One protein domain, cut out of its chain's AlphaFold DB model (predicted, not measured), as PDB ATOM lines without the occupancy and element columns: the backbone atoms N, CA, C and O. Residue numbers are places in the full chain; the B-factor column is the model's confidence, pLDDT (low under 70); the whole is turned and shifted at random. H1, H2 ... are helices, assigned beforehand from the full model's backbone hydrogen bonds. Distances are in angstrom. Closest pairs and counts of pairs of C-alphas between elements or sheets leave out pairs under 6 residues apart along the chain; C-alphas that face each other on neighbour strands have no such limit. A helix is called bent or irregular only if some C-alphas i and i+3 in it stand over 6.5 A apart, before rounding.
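Overview. This is residues 2 to 82, 298 to 339 and 364 to 411 of the 722 residues of an uncharacterized protein of Phytomonas sp. isolate Hart1 (UniProt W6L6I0). Seven helices stand side by side in a mostly aligned bundle with H7 in the middle; H1, H2, H3, H4, H5 and H8 follow one another round it as an open horseshoe, with a gap between H8 and H1. Short H6 packs on residues 366 to 368 of H7. The printed part has 171 residues, with eight named helices, H1 to H8 along the chain, and no named strand; the class is all helix. It is compact, with a radius of gyration of the C-alphas of 15.6 A and spans of 48 by 35 by 30 A.

Along the chain. The longest helix, H1, residues 10 to 29, begins at C-alpha (132.166, 138.138, 153.932) and measures 28.5 A. H2 is residues 40 to 54, 22.4 A, and only just irregular: C-alphas 50 and 53 are 6.8 A apart. H3 is residues 57 to 74, 25.5 A; H4, 298 to 307; H5, 314 to 325; H6, 334 to 337; H7, 366 to 384, 26.6 A. H8, residues 392 to 410, 27.7 A, ends at C-alpha (127.363, 146.349, 163.529) and is irregular: C-alphas 393 and 396 are 8.1 A apart.

Arrangement. H1 touches H2 in a hairpin, closest C-alphas Ile 13 and Gln 50, 6.1 A, opposite ways at a shallow tilt of 13 degrees. H2 touches the hub, H7, closest C-alphas Leu 54 and Thr 368, 6.7 A. H7 and H8 form a hairpin, closest C-alphas Ala 378 and Ile 405, 4.7 A. H5 touches H7, closest C-alphas Val 316 and Ala 381, 4.5 A. H1 and H8 are apart. Every O i to N i+4 pair is within hydrogen-bond range in H1, H3, H4, H5 and H7, 8 of 11 in H2 and 12 of 15 in H8; H6 is too short for one.

Size, cuts and confidence. The C-alphas farthest apart, Asp 2 and Asn 80, are 54.2 A apart. Residues 83 to 297 and 340 to 363 are not printed, leaving C-alpha gaps of 26.3 A and 11.8 A. Of the links printed whole, none is long. Low confidence includes residues 31 to 38 and 76 to 80.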
ATOM      1  N   ASP A   2     116.053 143.856 163.652       67.06
ATOM      2  CA  ASP A   2     115.889 142.983 162.506       67.06
ATOM      3  C   ASP A   2     117.221 142.275 162.257       67.06
ATOM      4  O   ASP A   2     118.276 142.751 162.687       67.06
ATOM      5  N   THR A   3     117.163 141.081 161.674       75.88
ATOM      6  CA  THR A   3     118.365 140.329 161.304       75.88
ATOM      7  C   THR A   3     119.162 141.153 160.298       75.88
ATOM      8  O   THR A   3     118.594 141.629 159.318       75.88
ATOM      9  N   VAL A   4     120.464 141.306 160.530       75.62
ATOM     10  CA  VAL A   4     121.367 141.921 159.555       75.62
ATOM     11  C   VAL A   4     121.720 140.866 158.513       75.62
ATOM     12  O   VAL A   4     122.159 139.762 158.857       75.62
ATOM     13  N   CYS A   5     121.484 141.192 157.244       77.88
ATOM     14  CA  CYS A   5     121.985 140.390 156.139       77.88
ATOM     15  C   CYS A   5     123.513 140.515 156.124       77.88
ATOM     16  O   CYS A   5     124.037 141.623 156.212       77.88
ATOM     17  N   VAL A   6     124.208 139.379 156.106       79.50
ATOM     18  CA  VAL A   6     125.668 139.328 155.999       79.50
ATOM     19  C   VAL A   6     125.959 138.524 154.744       79.50
ATOM     20  O   VAL A   6     125.442 137.404 154.673       79.50
ATOM     21  N   PRO A   7     126.751 139.067 153.808       79.50
ATOM     22  CA  PRO A   7     127.115 138.346 152.604       79.50
ATOM     23  C   PRO A   7     127.858 137.056 152.972       79.50
ATOM     24  O   PRO A   7     128.731 137.063 153.849       79.50
ATOM     25  N   ASP A   8     127.520 135.940 152.332       79.38
ATOM     26  CA  ASP A   8     128.180 134.652 152.544       79.38
ATOM     27  C   ASP A   8     129.679 134.742 152.196       79.38
ATOM     28  O   ASP A   8     130.499 134.129 152.888       79.38
ATOM     29  N   SER A   9     130.048 135.577 151.217       80.00
ATOM     30  CA  SER A   9     131.442 135.902 150.869       80.00
ATOM     31  C   SER A   9     132.213 136.606 151.998       80.00
ATOM     32  O   SER A   9     133.416 136.389 152.160       80.00
ATOM     33  N   ALA A  10     131.536 137.392 152.842       86.25
ATOM     34  CA  ALA A  10     132.166 138.138 153.932       86.25
ATOM     35  C   ALA A  10     132.433 137.274 155.177       86.25
ATOM     36  O   ALA A  10     133.334 137.577 155.963       86.25
ATOM     37  N   VAL A  11     131.683 136.184 155.388       89.50
ATOM     38  CA  VAL A  11     131.792 135.358 156.607       89.50
ATOM     39  C   VAL A  11     133.200 134.767 156.816       89.50
ATOM     40  O   VAL A  11     133.721 134.911 157.928       89.50
ATOM     41  N   PRO A  12     133.858 134.139 155.817       91.62
ATOM     42  CA  PRO A  12     135.226 133.640 155.973       91.62
ATOM     43  C   PRO A  12     136.225 134.743 156.338       91.62
ATOM     44  O   PRO A  12     137.105 134.525 157.170       91.62
ATOM     45  N   ILE A  13     136.051 135.937 155.771       92.56
ATOM     46  CA  ILE A  13     136.922 137.097 155.997       92.56
ATOM     47  C   ILE A  13     136.736 137.637 157.418       92.56
ATOM     48  O   ILE A  13     137.716 137.889 158.112       92.56
ATOM     49  N   ILE A  14     135.493 137.729 157.904       94.56
ATOM     50  CA  ILE A  14     135.186 138.108 159.294       94.56
ATOM     51  C   ILE A  14     135.844 137.135 160.286       94.56
ATOM     52  O   ILE A  14     136.393 137.566 161.300       94.56
ATOM     53  N   ILE A  15     135.801 135.827 160.006       94.50
ATOM     54  CA  ILE A  15     136.446 134.805 160.847       94.50
ATOM     55  C   ILE A  15     137.968 134.991 160.840       94.50
ATOM     56  O   ILE A  15     138.587 135.022 161.902       94.50
ATOM     57  N   ALA A  16     138.565 135.165 159.662       94.69
ATOM     58  CA  ALA A  16     140.004 135.349 159.529       94.69
ATOM     59  C   ALA A  16     140.502 136.616 160.251       94.69
ATOM     60  O   ALA A  16     141.493 136.577 160.984       94.69
ATOM     61  N   LEU A  17     139.772 137.727 160.124       96.12
ATOM     62  CA  LEU A  17     140.041 138.971 160.849       96.12
ATOM     63  C   LEU A  17     139.921 138.791 162.367       96.12
ATOM     64  O   LEU A  17     140.778 139.269 163.115       96.12
ATOM     65  N   GLN A  18     138.906 138.054 162.831       96.19
ATOM     66  CA  GLN A  18     138.749 137.732 164.250       96.19
ATOM     67  C   GLN A  18     139.946 136.942 164.787       96.19
ATOM     68  O   GLN A  18     140.390 137.196 165.910       96.19
ATOM     69  N   ASP A  19     140.463 135.978 164.027       96.38
ATOM     70  CA  ASP A  19     141.598 135.164 164.458       96.38
ATOM     71  C   ASP A  19     142.860 136.012 164.636       96.38
ATOM     72  O   ASP A  19     143.538 135.894 165.666       96.38
ATOM     73  N   VAL A  20     143.125 136.931 163.697       95.38
ATOM     74  CA  VAL A  20     144.210 137.918 163.810       95.38
ATOM     75  C   VAL A  20     143.992 138.820 165.027       95.38
ATOM     76  O   VAL A  20     144.895 138.971 165.854       95.38
ATOM     77  N   PHE A  21     142.775 139.340 165.209       94.75
ATOM     78  CA  PHE A  21     142.409 140.165 166.359       94.75
ATOM     79  C   PHE A  21     142.654 139.446 167.687       94.75
ATOM     80  O   PHE A  21     143.334 139.969 168.571       94.75
ATOM     81  N   LEU A  22     142.172 138.215 167.836       92.81
ATOM     82  CA  LEU A  22     142.374 137.414 169.042       92.81
ATOM     83  C   LEU A  22     143.840 137.043 169.266       92.81
ATOM     84  O   LEU A  22     144.250 136.842 170.414       92.81
ATOM     85  N   HIS A  23     144.625 136.898 168.197       92.31
ATOM     86  CA  HIS A  23     146.063 136.692 168.312       92.31
ATOM     87  C   HIS A  23     146.745 137.944 168.878       92.31
ATOM     88  O   HIS A  23     147.492 137.834 169.855       92.31
ATOM     89  N   LEU A  24     146.405 139.127 168.358       90.25
ATOM     90  CA  LEU A  24     146.907 140.409 168.850       90.25
ATOM     91  C   LEU A  24     146.511 140.660 170.314       90.25
ATOM     92  O   LEU A  24     147.364 141.014 171.130       90.25
ATOM     93  N   GLN A  25     145.247 140.421 170.691       88.44
ATOM     94  CA  GLN A  25     144.805 140.604 172.081       88.44
ATOM     95  C   GLN A  25     145.556 139.673 173.042       88.44
ATOM     96  O   GLN A  25     145.988 140.112 174.107       88.44
ATOM     97  N   ARG A  26     145.793 138.410 172.661       86.50
ATOM     98  CA  ARG A  26     146.610 137.481 173.463       86.50
ATOM     99  C   ARG A  26     148.033 137.997 173.656       86.50
ATOM    100  O   ARG A  26     148.516 138.011 174.784       86.50
ATOM    101  N   LYS A  27     148.669 138.501 172.595       84.19
ATOM    102  CA  LYS A  27     150.006 139.105 172.678       84.19
ATOM    103  C   LYS A  27     150.039 140.307 173.618       84.19
ATOM    104  O   LYS A  27     150.921 140.394 174.469       84.19
ATOM    105  N   ARG A  28     149.043 141.192 173.548       83.06
ATOM    106  CA  ARG A  28     148.916 142.332 174.473       83.06
ATOM    107  C   ARG A  28     148.797 141.898 175.934       83.06
ATOM    108  O   ARG A  28     149.389 142.533 176.802       83.06
ATOM    109  N   LEU A  29     148.084 140.806 176.211       75.25
ATOM    110  CA  LEU A  29     147.984 140.245 177.563       75.25
ATOM    111  C   LEU A  29     149.302 139.641 178.067       75.25
ATOM    112  O   LEU A  29     149.573 139.695 179.265       75.25
ATOM    113  N   GLU A  30     150.130 139.105 177.170       76.06
ATOM    114  CA  GLU A  30     151.466 138.568 177.470       76.06
ATOM    115  C   GLU A  30     152.529 139.666 177.686       76.06
ATOM    116  O   GLU A  30     153.688 139.350 177.951       76.06
ATOM    117  N   GLY A  31     152.151 140.949 177.613       67.44
ATOM    118  CA  GLY A  31     153.069 142.078 177.783       67.44
ATOM    119  C   GLY A  31     153.844 142.431 176.514       67.44
ATOM    120  O   GLY A  31     154.980 142.888 176.603       67.44
ATOM    121  N   TRP A  32     153.253 142.191 175.338       68.50
ATOM    122  CA  TRP A  32     153.857 142.533 174.051       68.50
ATOM    123  C   TRP A  32     154.316 143.997 173.984       68.50
ATOM    124  O   TRP A  32     153.564 144.916 174.314       68.50
ATOM    125  N   ALA A  33     155.543 144.174 173.495       59.16
ATOM    126  CA  ALA A  33     156.117 145.431 173.036       59.16
ATOM    127  C   ALA A  33     156.565 145.242 171.578       59.16
ATOM    128  O   ALA A  33     157.026 144.153 171.216       59.16
ATOM    129  N   ALA A  34     156.416 146.280 170.751       58.12
ATOM    130  CA  ALA A  34     156.840 146.243 169.354       58.12
ATOM    131  C   ALA A  34     158.336 145.888 169.250       58.12
ATOM    132  O   ALA A  34     159.163 146.357 170.033       58.12
ATOM    133  N   SER A  35     158.675 145.015 168.303       55.41
ATOM    134  CA  SER A  35     160.049 144.570 168.027       55.41
ATOM    135  C   SER A  35     160.235 144.391 166.523       55.41
ATOM    136  O   SER A  35     159.244 144.305 165.803       55.41
ATOM    137  N   VAL A  36     161.477 144.280 166.049       49.53
ATOM    138  CA  VAL A  36     161.779 144.127 164.611       49.53
ATOM    139  C   VAL A  36     161.076 142.907 163.989       49.53
ATOM    140  O   VAL A  36     160.589 142.998 162.870       49.53
ATOM    141  N   ASP A  37     160.928 141.808 164.738       49.78
ATOM    142  CA  ASP A  37     160.235 140.590 164.279       49.78
ATOM    143  C   ASP A  37     158.709 140.611 164.536       49.78
ATOM    144  O   ASP A  37     158.009 139.657 164.206       49.78
ATOM    145  N   ASN A  38     158.184 141.660 165.181       66.81
ATOM    146  CA  ASN A  38     156.763 141.842 165.499       66.81
ATOM    147  C   ASN A  38     156.409 143.342 165.520       66.81
ATOM    148  O   ASN A  38     156.158 143.899 166.596       66.81
ATOM    149  N   SER A  39     156.423 143.985 164.350       84.19
ATOM    150  CA  SER A  39     156.064 145.398 164.161       84.19
ATOM    151  C   SER A  39     154.557 145.581 163.903       84.19
ATOM    152  O   SER A  39     153.887 144.686 163.386       84.19
ATOM    153  N   LEU A  40     154.001 146.738 164.259       87.94
ATOM    154  CA  LEU A  40     152.667 147.217 163.889       87.94
ATOM    155  C   LEU A  40     152.474 147.163 162.372       87.94
ATOM    156  O   LEU A  40     151.453 146.660 161.921       87.94
ATOM    157  N   SER A  41     153.456 147.589 161.577       89.62
ATOM    158  CA  SER A  41     153.402 147.457 160.111       89.62
ATOM    159  C   SER A  41     153.195 146.002 159.662       89.62
ATOM    160  O   SER A  41     152.350 145.735 158.812       89.62
ATOM    161  N   SER A  42     153.861 145.037 160.307       90.31
ATOM    162  CA  SER A  42     153.673 143.606 160.018       90.31
ATOM    163  C   SER A  42     152.274 143.111 160.404       90.31
ATOM    164  O   SER A  42     151.663 142.330 159.677       90.31
ATOM    165  N   TRP A  43     151.730 143.578 161.533       92.56
ATOM    166  CA  TRP A  43     150.350 143.271 161.935       92.56
ATOM    167  C   TRP A  43     149.311 143.902 161.008       92.56
ATOM    168  O   TRP A  43     148.290 143.277 160.724       92.56
ATOM    169  N   SER A  44     149.570 145.118 160.527       94.81
ATOM    170  CA  SER A  44     148.745 145.801 159.534       94.81
ATOM    171  C   SER A  44     148.663 144.982 158.245       94.81
ATOM    172  O   SER A  44     147.561 144.677 157.790       94.81
ATOM    173  N   GLU A  45     149.802 144.521 157.720       93.44
ATOM    174  CA  GLU A  45     149.838 143.658 156.531       93.44
ATOM    175  C   GLU A  45     149.182 142.290 156.769       93.44
ATOM    176  O   GLU A  45     148.521 141.750 155.879       93.44
ATOM    177  N   LEU A  46     149.278 141.738 157.985       93.62
ATOM    178  CA  LEU A  46     148.564 140.511 158.341       93.62
ATOM    179  C   LEU A  46     147.045 140.707 158.241       93.62
ATOM    180  O   LEU A  46     146.382 139.875 157.627       93.62
ATOM    181  N   TYR A  47     146.494 141.801 158.776       95.38
ATOM    182  CA  TYR A  47     145.073 142.123 158.597       95.38
ATOM    183  C   TYR A  47     144.721 142.356 157.126       95.38
ATOM    184  O   TYR A  47     143.754 141.768 156.639       95.38
ATOM    185  N   ARG A  48     145.528 143.150 156.412       94.50
ATOM    186  CA  ARG A  48     145.347 143.448 154.987       94.50
ATOM    187  C   ARG A  48     145.228 142.169 154.165       94.50
ATOM    188  O   ARG A  48     144.269 142.020 153.416       94.50
ATOM    189  N   SER A  49     146.122 141.202 154.381       93.69
ATOM    190  CA  SER A  49     146.124 139.918 153.663       93.69
ATOM    191  C   SER A  49     144.825 139.113 153.812       93.69
ATOM    192  O   SER A  49     144.478 138.358 152.908       93.69
ATOM    193  N   GLN A  50     144.085 139.292 154.914       93.62
ATOM    194  CA  GLN A  50     142.788 138.635 155.111       93.62
ATOM    195  C   GLN A  50     141.649 139.339 154.362       93.62
ATOM    196  O   GLN A  50     140.619 138.723 154.108       93.62
ATOM    197  N   VAL A  51     141.821 140.620 154.022       89.88
ATOM    198  CA  VAL A  51     140.818 141.459 153.345       89.88
ATOM    199  C   VAL A  51     141.025 141.491 151.832       89.88
ATOM    200  O   VAL A  51     140.044 141.640 151.114       89.88
ATOM    201  N   VAL A  52     142.249 141.260 151.337       88.62
ATOM    202  CA  VAL A  52     142.566 141.144 149.896       88.62
ATOM    203  C   VAL A  52     141.552 140.297 149.103       88.62
ATOM    204  O   VAL A  52     141.153 140.746 148.032       88.62
ATOM    205  N   PRO A  53     141.065 139.133 149.592       88.12
ATOM    206  CA  PRO A  53     140.090 138.322 148.857       88.12
ATOM    207  C   PRO A  53     138.749 139.009 148.551       88.12
ATOM    208  O   PRO A  53     137.990 138.475 147.752       88.12
ATOM    209  N   LEU A  54     138.442 140.158 149.168       83.31
ATOM    210  CA  LEU A  54     137.269 140.969 148.822       83.31
ATOM    211  C   LEU A  54     137.351 141.587 147.419       83.31
ATOM    212  O   LEU A  54     136.312 141.943 146.874       83.31
ATOM    213  N   GLY A  55     138.552 141.747 146.854       81.44
ATOM    214  CA  GLY A  55     138.730 142.282 145.502       81.44
ATOM    215  C   GLY A  55     138.533 143.797 145.358       81.44
ATOM    216  O   GLY A  55     138.268 144.260 144.256       81.44
ATOM    217  N   ASP A  56     138.651 144.587 146.436       85.44
ATOM    218  CA  ASP A  56     138.771 146.053 146.316       85.44
ATOM    219  C   ASP A  56     140.253 146.455 146.290       85.44
ATOM    220  O   ASP A  56     140.886 146.689 147.328       85.44
ATOM    221  N   ASP A  57     140.813 146.510 145.080       82.81
ATOM    222  CA  ASP A  57     142.228 146.807 144.856       82.81
ATOM    223  C   ASP A  57     142.622 148.203 145.337       82.81
ATOM    224  O   ASP A  57     143.720 148.391 145.864       82.81
ATOM    225  N   LEU A  58     141.728 149.183 145.216       81.12
ATOM    226  CA  LEU A  58     142.008 150.554 145.627       81.12
ATOM    227  C   LEU A  58     142.136 150.652 147.152       81.12
ATOM    228  O   LEU A  58     143.127 151.181 147.664       81.12
ATOM    229  N   VAL A  59     141.191 150.066 147.890       85.56
ATOM    230  CA  VAL A  59     141.265 149.992 149.356       85.56
ATOM    231  C   VAL A  59     142.491 149.193 149.806       85.56
ATOM    232  O   VAL A  59     143.183 149.589 150.747       85.56
ATOM    233  N   ASN A  60     142.806 148.102 149.105       87.44
ATOM    234  CA  ASN A  60     143.989 147.296 149.376       87.44
ATOM    235  C   ASN A  60     145.289 148.102 149.214       87.44
ATOM    236  O   ASN A  60     146.165 148.037 150.077       87.44
ATOM    237  N   ARG A  61     145.436 148.883 148.140       86.94
ATOM    238  CA  ARG A  61     146.618 149.736 147.911       86.94
ATOM    239  C   ARG A  61     146.750 150.797 149.003       86.94
ATOM    240  O   ARG A  61     147.827 150.930 149.586       86.94
ATOM    241  N   ILE A  62     145.651 151.477 149.336       87.56
ATOM    242  CA  ILE A  62     145.602 152.490 150.402       87.56
ATOM    243  C   ILE A  62     146.002 151.894 151.756       87.56
ATOM    244  O   ILE A  62     146.767 152.516 152.492       87.56
ATOM    245  N   TRP A  63     145.563 150.672 152.079       91.75
ATOM    246  CA  TRP A  63     146.030 149.977 153.282       91.75
ATOM    247  C   TRP A  63     147.559 149.853 153.282       91.75
ATOM    248  O   TRP A  63     148.205 150.212 154.265       91.75
ATOM    249  N   GLY A  64     148.155 149.444 152.159       91.50
ATOM    250  CA  GLY A  64     149.611 149.366 152.013       91.50
ATOM    251  C   GLY A  64     150.335 150.695 152.249       91.50
ATOM    252  O   GLY A  64     151.418 150.710 152.841       91.50
ATOM    253  N   LEU A  65     149.732 151.821 151.851       90.94
ATOM    254  CA  LEU A  65     150.283 153.146 152.141       90.94
ATOM    255  C   LEU A  65     150.269 153.408 153.647       90.94
ATOM    256  O   LEU A  65     151.286 153.809 154.207       90.94
ATOM    257  N   ILE A  66     149.155 153.120 154.323       93.12
ATOM    258  CA  ILE A  66     149.052 153.301 155.776       93.12
ATOM    259  C   ILE A  66     150.067 152.412 156.505       93.12
ATOM    260  O   ILE A  66     150.727 152.882 157.429       93.12
ATOM    261  N   SER A  67     150.266 151.166 156.066       92.88
ATOM    262  CA  SER A  67     151.318 150.287 156.597       92.88
ATOM    263  C   SER A  67     152.722 150.869 156.404       92.88
ATOM    264  O   SER A  67     153.555 150.759 157.303       92.88
ATOM    265  N   THR A  68     152.976 151.520 155.265       91.50
ATOM    266  CA  THR A  68     154.250 152.202 154.976       91.50
ATOM    267  C   THR A  68     154.462 153.385 155.924       91.50
ATOM    268  O   THR A  68     155.532 153.524 156.513       91.50
ATOM    269  N   ILE A  69     153.429 154.204 156.147       91.69
ATOM    270  CA  ILE A  69     153.484 155.320 157.102       91.69
ATOM    271  C   ILE A  69     153.662 154.815 158.536       91.69
ATOM    272  O   ILE A  69     154.491 155.348 159.273       91.69
ATOM    273  N   LEU A  70     152.970 153.740 158.922       90.69
ATOM    274  CA  LEU A  70     153.175 153.082 160.211       90.69
ATOM    275  C   LEU A  70     154.625 152.631 160.382       90.69
ATOM    276  O   LEU A  70     155.222 152.924 161.410       90.69
ATOM    277  N   GLN A  71     155.223 152.002 159.371       89.56
ATOM    278  CA  GLN A  71     156.623 151.579 159.425       89.56
ATOM    279  C   GLN A  71     157.586 152.758 159.656       89.56
ATOM    280  O   GLN A  71     158.580 152.614 160.371       89.56
ATOM    281  N   ILE A  72     157.306 153.932 159.081       89.06
ATOM    282  CA  ILE A  72     158.095 155.152 159.321       89.06
ATOM    283  C   ILE A  72     157.918 155.627 160.771       89.06
ATOM    284  O   ILE A  72     158.909 155.897 161.453       89.06
ATOM    285  N   LEU A  73     156.673 155.684 161.255       87.94
ATOM    286  CA  LEU A  73     156.335 156.110 162.618       87.94
ATOM    287  C   LEU A  73     156.923 155.181 163.692       87.94
ATOM    288  O   LEU A  73     157.364 155.656 164.733       87.94
ATOM    289  N   GLU A  74     156.976 153.874 163.437       82.81
ATOM    290  CA  GLU A  74     157.560 152.876 164.345       82.81
ATOM    291  C   GLU A  74     159.060 153.049 164.572       82.81
ATOM    292  O   GLU A  74     159.570 152.693 165.632       82.81
ATOM    293  N   ASN A  75     159.775 153.602 163.593       76.75
ATOM    294  CA  ASN A  75     161.203 153.891 163.703       76.75
ATOM    295  C   ASN A  75     161.446 155.291 164.303       76.75
ATOM    296  O   ASN A  75     162.354 156.009 163.876       76.75
ATOM    297  N   ASP A  76     160.592 155.681 165.259       63.81
ATOM    298  CA  ASP A  76     160.524 156.983 165.942       63.81
ATOM    299  C   ASP A  76     160.456 158.193 164.998       63.81
ATOM    300  O   ASP A  76     160.882 159.295 165.355       63.81
ATOM    301  N   GLY A  77     159.991 157.986 163.757       54.69
ATOM    302  CA  GLY A  77     160.074 158.998 162.706       54.69
ATOM    303  C   GLY A  77     161.476 159.599 162.601       54.69
ATOM    304  O   GLY A  77     161.591 160.801 162.362       54.69
ATOM    305  N   SER A  78     162.523 158.801 162.895       50.53
ATOM    306  CA  SER A  78     163.864 159.330 163.128       50.53
ATOM    307  C   SER A  78     164.236 160.279 161.996       50.53
ATOM    308  O   SER A  78     163.958 159.982 160.834       50.53
ATOM    309  N   LEU A  79     164.895 161.393 162.319       55.19
ATOM    310  CA  LEU A  79     165.360 162.396 161.346       55.19
ATOM    311  C   LEU A  79     166.186 161.796 160.182       55.19
ATOM    312  O   LEU A  79     166.487 162.491 159.221       55.19
ATOM    313  N   ASN A  80     166.556 160.515 160.272       61.00
ATOM    314  CA  ASN A  80     167.322 159.760 159.293       61.00
ATOM    315  C   ASN A  80     166.465 158.868 158.366       61.00
ATOM    316  O   ASN A  80     167.019 158.283 157.437       61.00
ATOM    317  N   VAL A  81     165.156 158.703 158.607       75.00
ATOM    318  CA  VAL A  81     164.263 157.924 157.731       75.00
ATOM    319  C   VAL A  81     163.687 158.845 156.663       75.00
ATOM    320  O   VAL A  81     162.916 159.760 156.948       75.00
ATOM    321  N   ASN A  82     164.054 158.572 155.415       86.56
ATOM    322  CA  ASN A  82     163.553 159.288 154.252       86.56
ATOM    323  C   ASN A  82     162.123 158.819 153.922       86.56
ATOM    324  O   ASN A  82     161.932 157.771 153.297       86.56
ATOM    325  N   TRP A 298     137.649 160.416 147.842       73.56
ATOM    326  CA  TRP A 298     137.706 159.851 149.182       73.56
ATOM    327  C   TRP A 298     139.125 159.423 149.584       73.56
ATOM    328  O   TRP A 298     139.464 159.442 150.768       73.56
ATOM    329  N   ASP A 299     139.965 159.091 148.610       71.56
ATOM    330  CA  ASP A 299     141.391 158.820 148.775       71.56
ATOM    331  C   ASP A 299     142.167 160.078 149.210       71.56
ATOM    332  O   ASP A 299     142.996 159.976 150.113       71.56
ATOM    333  N   PHE A 300     141.831 161.274 148.703       82.50
ATOM    334  CA  PHE A 300     142.393 162.546 149.181       82.50
ATOM    335  C   PHE A 300     142.217 162.700 150.692       82.50
ATOM    336  O   PHE A 300     143.165 163.061 151.390       82.50
ATOM    337  N   VAL A 301     141.021 162.409 151.218       83.25
ATOM    338  CA  VAL A 301     140.755 162.505 152.661       83.25
ATOM    339  C   VAL A 301     141.626 161.516 153.429       83.25
ATOM    340  O   VAL A 301     142.218 161.886 154.441       83.25
ATOM    341  N   ILE A 302     141.751 160.279 152.941       87.06
ATOM    342  CA  ILE A 302     142.583 159.261 153.590       87.06
ATOM    343  C   ILE A 302     144.046 159.700 153.632       87.06
ATOM    344  O   ILE A 302     144.655 159.687 154.699       87.06
ATOM    345  N   ILE A 303     144.591 160.144 152.501       85.88
ATOM    346  CA  ILE A 303     145.972 160.622 152.391       85.88
ATOM    347  C   ILE A 303     146.181 161.804 153.338       85.88
ATOM    348  O   ILE A 303     147.066 161.768 154.190       85.88
ATOM    349  N   ARG A 304     145.322 162.825 153.254       88.88
ATOM    350  CA  ARG A 304     145.389 164.025 154.094       88.88
ATOM    351  C   ARG A 304     145.443 163.680 155.581       88.88
ATOM    352  O   ARG A 304     146.236 164.269 156.305       88.88
ATOM    353  N   GLU A 305     144.600 162.765 156.048       91.06
ATOM    354  CA  GLU A 305     144.534 162.414 157.469       91.06
ATOM    355  C   GLU A 305     145.688 161.513 157.915       91.06
ATOM    356  O   GLU A 305     146.220 161.694 159.008       91.06
ATOM    357  N   VAL A 306     146.140 160.585 157.069       91.19
ATOM    358  CA  VAL A 306     147.252 159.681 157.398       91.19
ATOM    359  C   VAL A 306     148.585 160.432 157.442       91.19
ATOM    360  O   VAL A 306     149.368 160.225 158.367       91.19
ATOM    361  N   PHE A 307     148.838 161.343 156.498       89.38
ATOM    362  CA  PHE A 307     150.076 162.133 156.471       89.38
ATOM    363  C   PHE A 307     150.155 163.202 157.574       89.38
ATOM    364  O   PHE A 307     151.241 163.717 157.834       89.38
ATOM    365  N   LYS A 308     149.048 163.516 158.264       88.62
ATOM    366  CA  LYS A 308     149.063 164.391 159.452       88.62
ATOM    367  C   LYS A 308     149.676 163.737 160.688       88.62
ATOM    368  O   LYS A 308     150.060 164.457 161.609       88.62
ATOM    369  N   ALA A 309     149.770 162.408 160.718       89.19
ATOM    370  CA  ALA A 309     150.241 161.678 161.883       89.19
ATOM    371  C   ALA A 309     151.706 162.008 162.212       89.19
ATOM    372  O   ALA A 309     152.602 161.836 161.386       89.19
ATOM    373  N   ALA A 310     151.953 162.465 163.439       86.62
ATOM    374  CA  ALA A 310     153.287 162.670 163.992       86.62
ATOM    375  C   ALA A 310     153.757 161.452 164.802       86.62
ATOM    376  O   ALA A 310     154.955 161.183 164.892       86.62
ATOM    377  N   ASN A 311     152.813 160.703 165.368       87.38
ATOM    378  CA  ASN A 311     153.050 159.517 166.178       87.38
ATOM    379  C   ASN A 311     151.998 158.439 165.875       87.38
ATOM    380  O   ASN A 311     150.950 158.705 165.295       87.38
ATOM    381  N   VAL A 312     152.276 157.192 166.274       89.25
ATOM    382  CA  VAL A 312     151.396 156.032 166.020       89.25
ATOM    383  C   VAL A 312     149.964 156.269 166.512       89.25
ATOM    384  O   VAL A 312     149.007 155.883 165.851       89.25
ATOM    385  N   GLU A 313     149.804 156.931 167.655       90.06
ATOM    386  CA  GLU A 313     148.492 157.233 168.234       90.06
ATOM    387  C   GLU A 313     147.645 158.150 167.339       90.06
ATOM    388  O   GLU A 313     146.423 158.001 167.310       90.06
ATOM    389  N   ASP A 314     148.269 159.021 166.538       91.62
ATOM    390  CA  ASP A 314     147.558 159.918 165.620       91.62
ATOM    391  C   ASP A 314     146.839 159.162 164.503       91.62
ATOM    392  O   ASP A 314     145.822 159.622 163.982       91.62
ATOM    393  N   ILE A 315     147.301 157.950 164.184       94.38
ATOM    394  CA  ILE A 315     146.628 157.071 163.224       94.38
ATOM    395  C   ILE A 315     145.222 156.707 163.716       94.38
ATOM    396  O   ILE A 315     144.316 156.546 162.904       94.38
ATOM    397  N   VAL A 316     144.984 156.647 165.031       95.06
ATOM    398  CA  VAL A 316     143.639 156.419 165.586       95.06
ATOM    399  C   VAL A 316     142.697 157.573 165.224       95.06
ATOM    400  O   VAL A 316     141.559 157.325 164.814       95.06
ATOM    401  N   TYR A 317     143.168 158.822 165.313       95.06
ATOM    402  CA  TYR A 317     142.406 160.003 164.893       95.06
ATOM    403  C   TYR A 317     142.203 160.030 163.375       95.06
ATOM    404  O   TYR A 317     141.088 160.287 162.915       95.06
ATOM    405  N   ALA A 318     143.226 159.667 162.596       95.00
ATOM    406  CA  ALA A 318     143.100 159.545 161.146       95.00
ATOM    407  C   ALA A 318     142.017 158.522 160.762       95.00
ATOM    408  O   ALA A 318     141.146 158.812 159.943       95.00
ATOM    409  N   MET A 319     141.989 157.352 161.410       96.62
ATOM    410  CA  MET A 319     140.955 156.339 161.165       96.62
ATOM    411  C   MET A 319     139.552 156.829 161.544       96.62
ATOM    412  O   MET A 319     138.579 156.489 160.868       96.62
ATOM    413  N   GLN A 320     139.424 157.655 162.587       96.25
ATOM    414  CA  GLN A 320     138.151 158.288 162.935       96.25
ATOM    415  C   GLN A 320     137.671 159.250 161.849       96.25
ATOM    416  O   GLN A 320     136.494 159.212 161.476       96.25
ATOM    417  N   ALA A 321     138.568 160.097 161.347       93.69
ATOM    418  CA  ALA A 321     138.266 161.054 160.294       93.69
ATOM    419  C   ALA A 321     137.874 160.331 158.999       93.69
ATOM    420  O   ALA A 321     136.817 160.614 158.443       93.69
ATOM    421  N   ILE A 322     138.620 159.297 158.600       92.94
ATOM    422  CA  ILE A 322     138.286 158.447 157.447       92.94
ATOM    423  C   ILE A 322     136.908 157.800 157.625       92.94
ATOM    424  O   ILE A 322     136.060 157.876 156.738       92.94
ATOM    425  N   CYS A 323     136.627 157.217 158.791       93.38
ATOM    426  CA  CYS A 323     135.313 156.631 159.046       93.38
ATOM    427  C   CYS A 323     134.184 157.675 158.979       93.38
ATOM    428  O   CYS A 323     133.079 157.348 158.560       93.38
ATOM    429  N   THR A 324     134.430 158.918 159.393       91.38
ATOM    430  CA  THR A 324     133.389 159.954 159.484       91.38
ATOM    431  C   THR A 324     133.183 160.701 158.169       91.38
ATOM    432  O   THR A 324     132.051 161.052 157.845       91.38
ATOM    433  N   GLU A 325     134.249 160.941 157.408       87.75
ATOM    434  CA  GLU A 325     134.236 161.749 156.186       87.75
ATOM    435  C   GLU A 325     134.155 160.912 154.908       87.75
ATOM    436  O   GLU A 325     133.593 161.393 153.928       87.75
ATOM    437  N   VAL A 326     134.689 159.687 154.907       86.50
ATOM    438  CA  VAL A 326     134.722 158.817 153.723       86.50
ATOM    439  C   VAL A 326     133.652 157.743 153.808       86.50
ATOM    440  O   VAL A 326     132.746 157.706 152.981       86.50
ATOM    441  N   VAL A 327     133.728 156.884 154.827       86.75
ATOM    442  CA  VAL A 327     132.865 155.695 154.919       86.75
ATOM    443  C   VAL A 327     131.385 156.081 154.937       86.75
ATOM    444  O   VAL A 327     130.579 155.437 154.280       86.75
ATOM    445  N   THR A 328     131.016 157.164 155.625       84.00
ATOM    446  CA  THR A 328     129.620 157.640 155.700       84.00
ATOM    447  C   THR A 328     129.029 158.089 154.363       84.00
ATOM    448  O   THR A 328     127.806 158.176 154.257       84.00
ATOM    449  N   ARG A 329     129.864 158.393 153.359       84.75
ATOM    450  CA  ARG A 329     129.429 158.816 152.018       84.75
ATOM    451  C   ARG A 329     129.199 157.641 151.070       84.75
ATOM    452  O   ARG A 329     128.605 157.835 150.016       84.75
ATOM    453  N   ILE A 330     129.668 156.450 151.429       84.94
ATOM    454  CA  ILE A 330     129.559 155.245 150.608       84.94
ATOM    455  C   ILE A 330     128.280 154.501 151.008       84.94
ATOM    456  O   ILE A 330     127.995 154.326 152.196       84.94
ATOM    457  N   SER A 331     127.486 154.083 150.022       84.00
ATOM    458  CA  SER A 331     126.275 153.297 150.258       84.00
ATOM    459  C   SER A 331     126.613 151.899 150.779       84.00
ATOM    460  O   SER A 331     127.599 151.292 150.372       84.00
ATOM    461  N   TRP A 332     125.771 151.391 151.678       85.44
ATOM    462  CA  TRP A 332     125.876 150.037 152.215       85.44
ATOM    463  C   TRP A 332     124.606 149.248 151.903       85.44
ATOM    464  O   TRP A 332     123.552 149.514 152.490       85.44
ATOM    465  N   ASP A 333     124.737 148.259 151.022       83.75
ATOM    466  CA  ASP A 333     123.754 147.210 150.770       83.75
ATOM    467  C   ASP A 333     124.443 145.827 150.828       83.75
ATOM    468  O   ASP A 333     125.175 145.445 149.914       83.75
ATOM    469  N   PRO A 334     124.212 145.030 151.890       76.56
ATOM    470  CA  PRO A 334     124.818 143.707 152.030       76.56
ATOM    471  C   PRO A 334     124.577 142.759 150.846       76.56
ATOM    472  O   PRO A 334     125.357 141.832 150.657       76.56
ATOM    473  N   LEU A 335     123.498 142.943 150.075       76.56
ATOM    474  CA  LEU A 335     123.163 142.054 148.961       76.56
ATOM    475  C   LEU A 335     124.046 142.293 147.727       76.56
ATOM    476  O   LEU A 335     124.273 141.366 146.956       76.56
ATOM    477  N   GLU A 336     124.614 143.493 147.574       77.81
ATOM    478  CA  GLU A 336     125.517 143.829 146.464       77.81
ATOM    479  C   GLU A 336     126.870 143.103 146.541       77.81
ATOM    480  O   GLU A 336     127.577 143.015 145.541       77.81
ATOM    481  N   MET A 337     127.270 142.607 147.718       71.88
ATOM    482  CA  MET A 337     128.566 141.936 147.893       71.88
ATOM    483  C   MET A 337     128.585 140.491 147.381       71.88
ATOM    484  O   MET A 337     129.645 140.013 146.987       71.88
ATOM    485  N   ASP A 338     127.451 139.787 147.414       64.31
ATOM    486  CA  ASP A 338     127.364 138.391 146.959       64.31
ATOM    487  C   ASP A 338     126.912 138.259 145.498       64.31
ATOM    488  O   ASP A 338     127.050 137.179 144.929       64.31
ATOM    489  N   GLY A 339     126.402 139.344 144.906       54.81
ATOM    490  CA  GLY A 339     125.844 139.369 143.558       54.81
ATOM    491  C   GLY A 339     124.526 138.594 143.452       54.81
ATOM    492  O   GLY A 339     124.507 137.367 143.443       54.81
ATOM    493  N   GLY A 364     136.017 147.656 143.638       63.81
ATOM    494  CA  GLY A 364     135.005 146.748 144.183       63.81
ATOM    495  C   GLY A 364     133.636 147.440 144.282       63.81
ATOM    496  O   GLY A 364     133.547 148.673 144.232       63.81
ATOM    497  N   THR A 365     132.557 146.666 144.448       81.38
ATOM    498  CA  THR A 365     131.213 147.243 144.640       81.38
ATOM    499  C   THR A 365     131.207 148.227 145.824       81.38
ATOM    500  O   THR A 365     131.997 148.059 146.764       81.38
ATOM    501  N   PRO A 366     130.331 149.255 145.834       84.06
ATOM    502  CA  PRO A 366     130.258 150.224 146.933       84.06
ATOM    503  C   PRO A 366     130.178 149.558 148.312       84.06
ATOM    504  O   PRO A 366     130.850 149.980 149.253       84.06
ATOM    505  N   SER A 367     129.435 148.458 148.406       86.75
ATOM    506  CA  SER A 367     129.281 147.686 149.635       86.75
ATOM    507  C   SER A 367     130.559 146.940 150.043       86.75
ATOM    508  O   SER A 367     130.955 147.007 151.210       86.75
ATOM    509  N   THR A 368     131.279 146.319 149.101       87.50
ATOM    510  CA  THR A 368     132.600 145.725 149.373       87.50
ATOM    511  C   THR A 368     133.585 146.774 149.882       87.50
ATOM    512  O   THR A 368     134.258 146.561 150.897       87.50
ATOM    513  N   ARG A 369     133.610 147.947 149.240       88.94
ATOM    514  CA  ARG A 369     134.434 149.084 149.658       88.94
ATOM    515  C   ARG A 369     134.095 149.557 151.063       88.94
ATOM    516  O   ARG A 369     134.987 149.758 151.887       88.94
ATOM    517  N   TYR A 370     132.804 149.725 151.347       91.00
ATOM    518  CA  TYR A 370     132.304 150.140 152.654       91.00
ATOM    519  C   TYR A 370     132.759 149.175 153.758       91.00
ATOM    520  O   TYR A 370     133.296 149.605 154.783       91.00
ATOM    521  N   PHE A 371     132.616 147.864 153.526       92.19
ATOM    522  CA  PHE A 371     133.074 146.833 154.456       92.19
ATOM    523  C   PHE A 371     134.596 146.874 154.651       92.19
ATOM    524  O   PHE A 371     135.075 146.843 155.789       92.19
ATOM    525  N   ALA A 372     135.363 146.969 153.560       92.00
ATOM    526  CA  ALA A 372     136.821 146.989 153.600       92.00
ATOM    527  C   ALA A 372     137.358 148.223 154.348       92.00
ATOM    528  O   ALA A 372     138.211 148.084 155.224       92.00
ATOM    529  N   LEU A 373     136.805 149.415 154.099       92.81
ATOM    530  CA  LEU A 373     137.197 150.644 154.796       92.81
ATOM    531  C   LEU A 373     136.810 150.639 156.284       92.81
ATOM    532  O   LEU A 373     137.595 151.088 157.125       92.81
ATOM    533  N   LEU A 374     135.643 150.094 156.650       94.31
ATOM    534  CA  LEU A 374     135.299 149.892 158.064       94.31
ATOM    535  C   LEU A 374     136.237 148.897 158.745       94.31
ATOM    536  O   LEU A 374     136.618 149.102 159.896       94.31
ATOM    537  N   SER A 375     136.640 147.843 158.033       95.00
ATOM    538  CA  SER A 375     137.627 146.893 158.536       95.00
ATOM    539  C   SER A 375     138.982 147.568 158.768       95.00
ATOM    540  O   SER A 375     139.533 147.437 159.861       95.00
ATOM    541  N   ILE A 376     139.493 148.338 157.801       95.00
ATOM    542  CA  ILE A 376     140.750 149.096 157.939       95.00
ATOM    543  C   ILE A 376     140.693 150.007 159.154       95.00
ATOM    544  O   ILE A 376     141.533 149.910 160.047       95.00
ATOM    545  N   THR A 377     139.682 150.874 159.209       96.38
ATOM    546  CA  THR A 377     139.582 151.887 160.262       96.38
ATOM    547  C   THR A 377     139.463 151.257 161.646       96.38
ATOM    548  O   THR A 377     140.147 151.693 162.572       96.38
ATOM    549  N   ALA A 378     138.677 150.187 161.799       97.00
ATOM    550  CA  ALA A 378     138.539 149.479 163.066       97.00
ATOM    551  C   ALA A 378     139.826 148.764 163.503       97.00
ATOM    552  O   ALA A 378     140.240 148.905 164.657       97.00
ATOM    553  N   HIS A 379     140.463 148.000 162.612       96.62
ATOM    554  CA  HIS A 379     141.621 147.179 162.973       96.62
ATOM    555  C   HIS A 379     142.903 148.003 163.112       96.62
ATOM    556  O   HIS A 379     143.691 147.722 164.013       96.62
ATOM    557  N   LEU A 380     143.098 149.049 162.302       95.81
ATOM    558  CA  LEU A 380     144.234 149.959 162.463       95.81
ATOM    559  C   LEU A 380     144.094 150.831 163.709       95.81
ATOM    560  O   LEU A 380     145.073 150.997 164.436       95.81
ATOM    561  N   ALA A 381     142.888 151.315 164.021       95.31
ATOM    562  CA  ALA A 381     142.652 152.001 165.288       95.31
ATOM    563  C   ALA A 381     142.857 151.062 166.485       95.31
ATOM    564  O   ALA A 381     143.451 151.469 167.479       95.31
ATOM    565  N   ASP A 382     142.413 149.799 166.401       94.38
ATOM    566  CA  ASP A 382     142.709 148.803 167.434       94.38
ATOM    567  C   ASP A 382     144.209 148.618 167.607       94.38
ATOM    568  O   ASP A 382     144.676 148.636 168.740       94.38
ATOM    569  N   LEU A 383     144.938 148.442 166.504       93.00
ATOM    570  CA  LEU A 383     146.367 148.158 166.464       93.00
ATOM    571  C   LEU A 383     147.207 149.300 167.052       93.00
ATOM    572  O   LEU A 383     148.101 149.030 167.854       93.00
ATOM    573  N   CYS A 384     146.879 150.543 166.693       91.50
ATOM    574  CA  CYS A 384     147.629 151.744 167.069       91.50
ATOM    575  C   CYS A 384     147.224 152.322 168.431       91.50
ATOM    576  O   CYS A 384     147.979 153.087 169.024       91.50
ATOM    577  N   ALA A 385     146.049 151.961 168.951       87.94
ATOM    578  CA  ALA A 385     145.634 152.388 170.277       87.94
ATOM    579  C   ALA A 385     146.455 151.699 171.389       87.94
ATOM    580  O   ALA A 385     146.836 150.526 171.262       87.94
ATOM    581  N   PRO A 386     146.655 152.373 172.537       79.00
ATOM    582  CA  PRO A 386     147.295 151.771 173.699       79.00
ATOM    583  C   PRO A 386     146.618 150.464 174.130       79.00
ATOM    584  O   PRO A 386     145.390 150.342 174.130       79.00
ATOM    585  N   ALA A 387     147.418 149.482 174.558       73.62
ATOM    586  CA  ALA A 387     146.918 148.155 174.907       73.62
ATOM    587  C   ALA A 387     145.800 148.211 175.972       73.62
ATOM    588  O   ALA A 387     146.010 148.671 177.105       73.62
ATOM    589  N   LEU A 388     144.632 147.685 175.585       71.88
ATOM    590  CA  LEU A 388     143.344 147.643 176.295       71.88
ATOM    591  C   LEU A 388     142.712 149.000 176.624       71.88
ATOM    592  O   LEU A 388     141.548 149.202 176.289       71.88
ATOM    593  N   VAL A 389     143.441 149.881 177.313       78.56
ATOM    594  CA  VAL A 389     142.969 151.192 177.786       78.56
ATOM    595  C   VAL A 389     144.130 152.185 177.765       78.56
ATOM    596  O   VAL A 389     145.222 151.867 178.248       78.56
ATOM    597  N   ALA A 390     143.894 153.377 177.232       77.88
ATOM    598  CA  ALA A 390     144.845 154.485 177.258       77.88
ATOM    599  C   ALA A 390     145.010 155.079 178.670       77.88
ATOM    600  O   ALA A 390     144.205 154.827 179.570       77.88
ATOM    601  N   PHE A 391     146.074 155.850 178.883       80.88
ATOM    602  CA  PHE A 391     146.248 156.616 180.118       80.88
ATOM    603  C   PHE A 391     145.167 157.714 180.242       80.88
ATOM    604  O   PHE A 391     144.518 158.041 179.245       80.88
ATOM    605  N   PRO A 392     144.912 158.260 181.451       81.44
ATOM    606  CA  PRO A 392     143.841 159.240 181.668       81.44
ATOM    607  C   PRO A 392     143.856 160.443 180.714       81.44
ATOM    608  O   PRO A 392     142.798 160.932 180.329       81.44
ATOM    609  N   ASP A 393     145.042 160.908 180.333       83.25
ATOM    610  CA  ASP A 393     145.301 162.028 179.426       83.25
ATOM    611  C   ASP A 393     144.984 161.724 177.954       83.25
ATOM    612  O   ASP A 393     144.727 162.645 177.185       83.25
ATOM    613  N   GLN A 394     144.920 160.447 177.579       86.00
ATOM    614  CA  GLN A 394     144.661 159.976 176.213       86.00
ATOM    615  C   GLN A 394     143.423 159.074 176.128       86.00
ATOM    616  O   GLN A 394     143.246 158.305 175.180       86.00
ATOM    617  N   ILE A 395     142.544 159.131 177.133       88.06
ATOM    618  CA  ILE A 395     141.391 158.230 177.249       88.06
ATOM    619  C   ILE A 395     140.457 158.293 176.030       88.06
ATOM    620  O   ILE A 395     139.808 157.302 175.689       88.06
ATOM    621  N   GLU A 396     140.436 159.432 175.337       91.69
ATOM    622  CA  GLU A 396     139.711 159.637 174.086       91.69
ATOM    623  C   GLU A 396     140.055 158.581 173.024       91.69
ATOM    624  O   GLU A 396     139.138 158.028 172.415       91.69
ATOM    625  N   LEU A 397     141.330 158.193 172.887       92.31
ATOM    626  CA  LEU A 397     141.771 157.148 171.949       92.31
ATOM    627  C   LEU A 397     141.051 155.815 172.191       92.31
ATOM    628  O   LEU A 397     140.711 155.098 171.251       92.31
ATOM    629  N   THR A 398     140.766 155.492 173.460       91.94
ATOM    630  CA  THR A 398     140.023 154.274 173.822       91.94
ATOM    631  C   THR A 398     138.578 154.353 173.331       91.94
ATOM    632  O   THR A 398     138.052 153.375 172.802       91.94
ATOM    633  N   PHE A 399     137.934 155.516 173.458       93.56
ATOM    634  CA  PHE A 399     136.566 155.713 172.977       93.56
ATOM    635  C   PHE A 399     136.482 155.727 171.450       93.56
ATOM    636  O   PHE A 399     135.571 155.112 170.899       93.56
ATOM    637  N   ILE A 400     137.443 156.355 170.767       95.62
ATOM    638  CA  ILE A 400     137.528 156.355 169.301       95.62
ATOM    639  C   ILE A 400     137.671 154.925 168.780       95.62
ATOM    640  O   ILE A 400     136.842 154.478 167.985       95.62
ATOM    641  N   ARG A 401     138.653 154.173 169.299       94.88
ATOM    642  CA  ARG A 401     138.838 152.748 168.996       94.88
ATOM    643  C   ARG A 401     137.543 151.964 169.203       94.88
ATOM    644  O   ARG A 401     137.118 151.229 168.313       94.88
ATOM    645  N   ASN A 402     136.905 152.112 170.367       95.31
ATOM    646  CA  ASN A 402     135.681 151.379 170.682       95.31
ATOM    647  C   ASN A 402     134.551 151.705 169.700       95.31
ATOM    648  O   ASN A 402     133.827 150.798 169.289       95.31
ATOM    649  N   ASN A 403     134.402 152.975 169.316       95.94
ATOM    650  CA  ASN A 403     133.390 153.409 168.359       95.94
ATOM    651  C   ASN A 403     133.637 152.802 166.974       95.94
ATOM    652  O   ASN A 403     132.709 152.242 166.396       95.94
ATOM    653  N   LEU A 404     134.877 152.841 166.478       97.06
ATOM    654  CA  LEU A 404     135.253 152.269 165.181       97.06
ATOM    655  C   LEU A 404     135.029 150.752 165.138       97.06
ATOM    656  O   LEU A 404     134.364 150.252 164.230       97.06
ATOM    657  N   ILE A 405     135.481 150.022 166.163       96.75
ATOM    658  CA  ILE A 405     135.247 148.572 166.258       96.75
ATOM    659  C   ILE A 405     133.750 148.269 166.366       96.75
ATOM    660  O   ILE A 405     133.262 147.342 165.726       96.75
ATOM    661  N   THR A 406     132.991 149.057 167.131       96.19
ATOM    662  CA  THR A 406     131.535 148.879 167.245       96.19
ATOM    663  C   THR A 406     130.833 149.127 165.906       96.19
ATOM    664  O   THR A 406     129.914 148.381 165.565       96.19
ATOM    665  N   SER A 407     131.259 150.125 165.126       95.38
ATOM    666  CA  SER A 407     130.740 150.391 163.775       95.38
ATOM    667  C   SER A 407     131.006 149.230 162.820       95.38
ATOM    668  O   SER A 407     130.080 148.780 162.150       95.38
ATOM    669  N   TYR A 408     132.221 148.675 162.823       96.12
ATOM    670  CA  TYR A 408     132.550 147.475 162.048       96.12
ATOM    671  C   TYR A 408     131.721 146.256 162.484       96.12
ATOM    672  O   TYR A 408     131.121 145.563 161.665       96.12
ATOM    673  N   VAL A 409     131.606 146.019 163.793       95.75
ATOM    674  CA  VAL A 409     130.847 144.887 164.344       95.75
ATOM    675  C   VAL A 409     129.358 144.958 163.991       95.75
ATOM    676  O   VAL A 409     128.727 143.923 163.765       95.75
ATOM    677  N   LYS A 410     128.775 146.160 163.902       93.56
ATOM    678  CA  LYS A 410     127.363 146.349 163.529       93.56
ATOM    679  C   LYS A 410     127.021 145.786 162.146       93.56
ATOM    680  O   LYS A 410     125.868 145.400 161.961       93.56
ATOM    681  N   LEU A 411     127.997 145.641 161.243       92.19
ATOM    682  CA  LEU A 411     127.800 145.020 159.927       92.19
ATOM    683  C   LEU A 411     127.402 143.543 160.009       92.19
ATOM    684  O   LEU A 411     126.793 143.027 159.083       92.19
TER     685      LEU A 411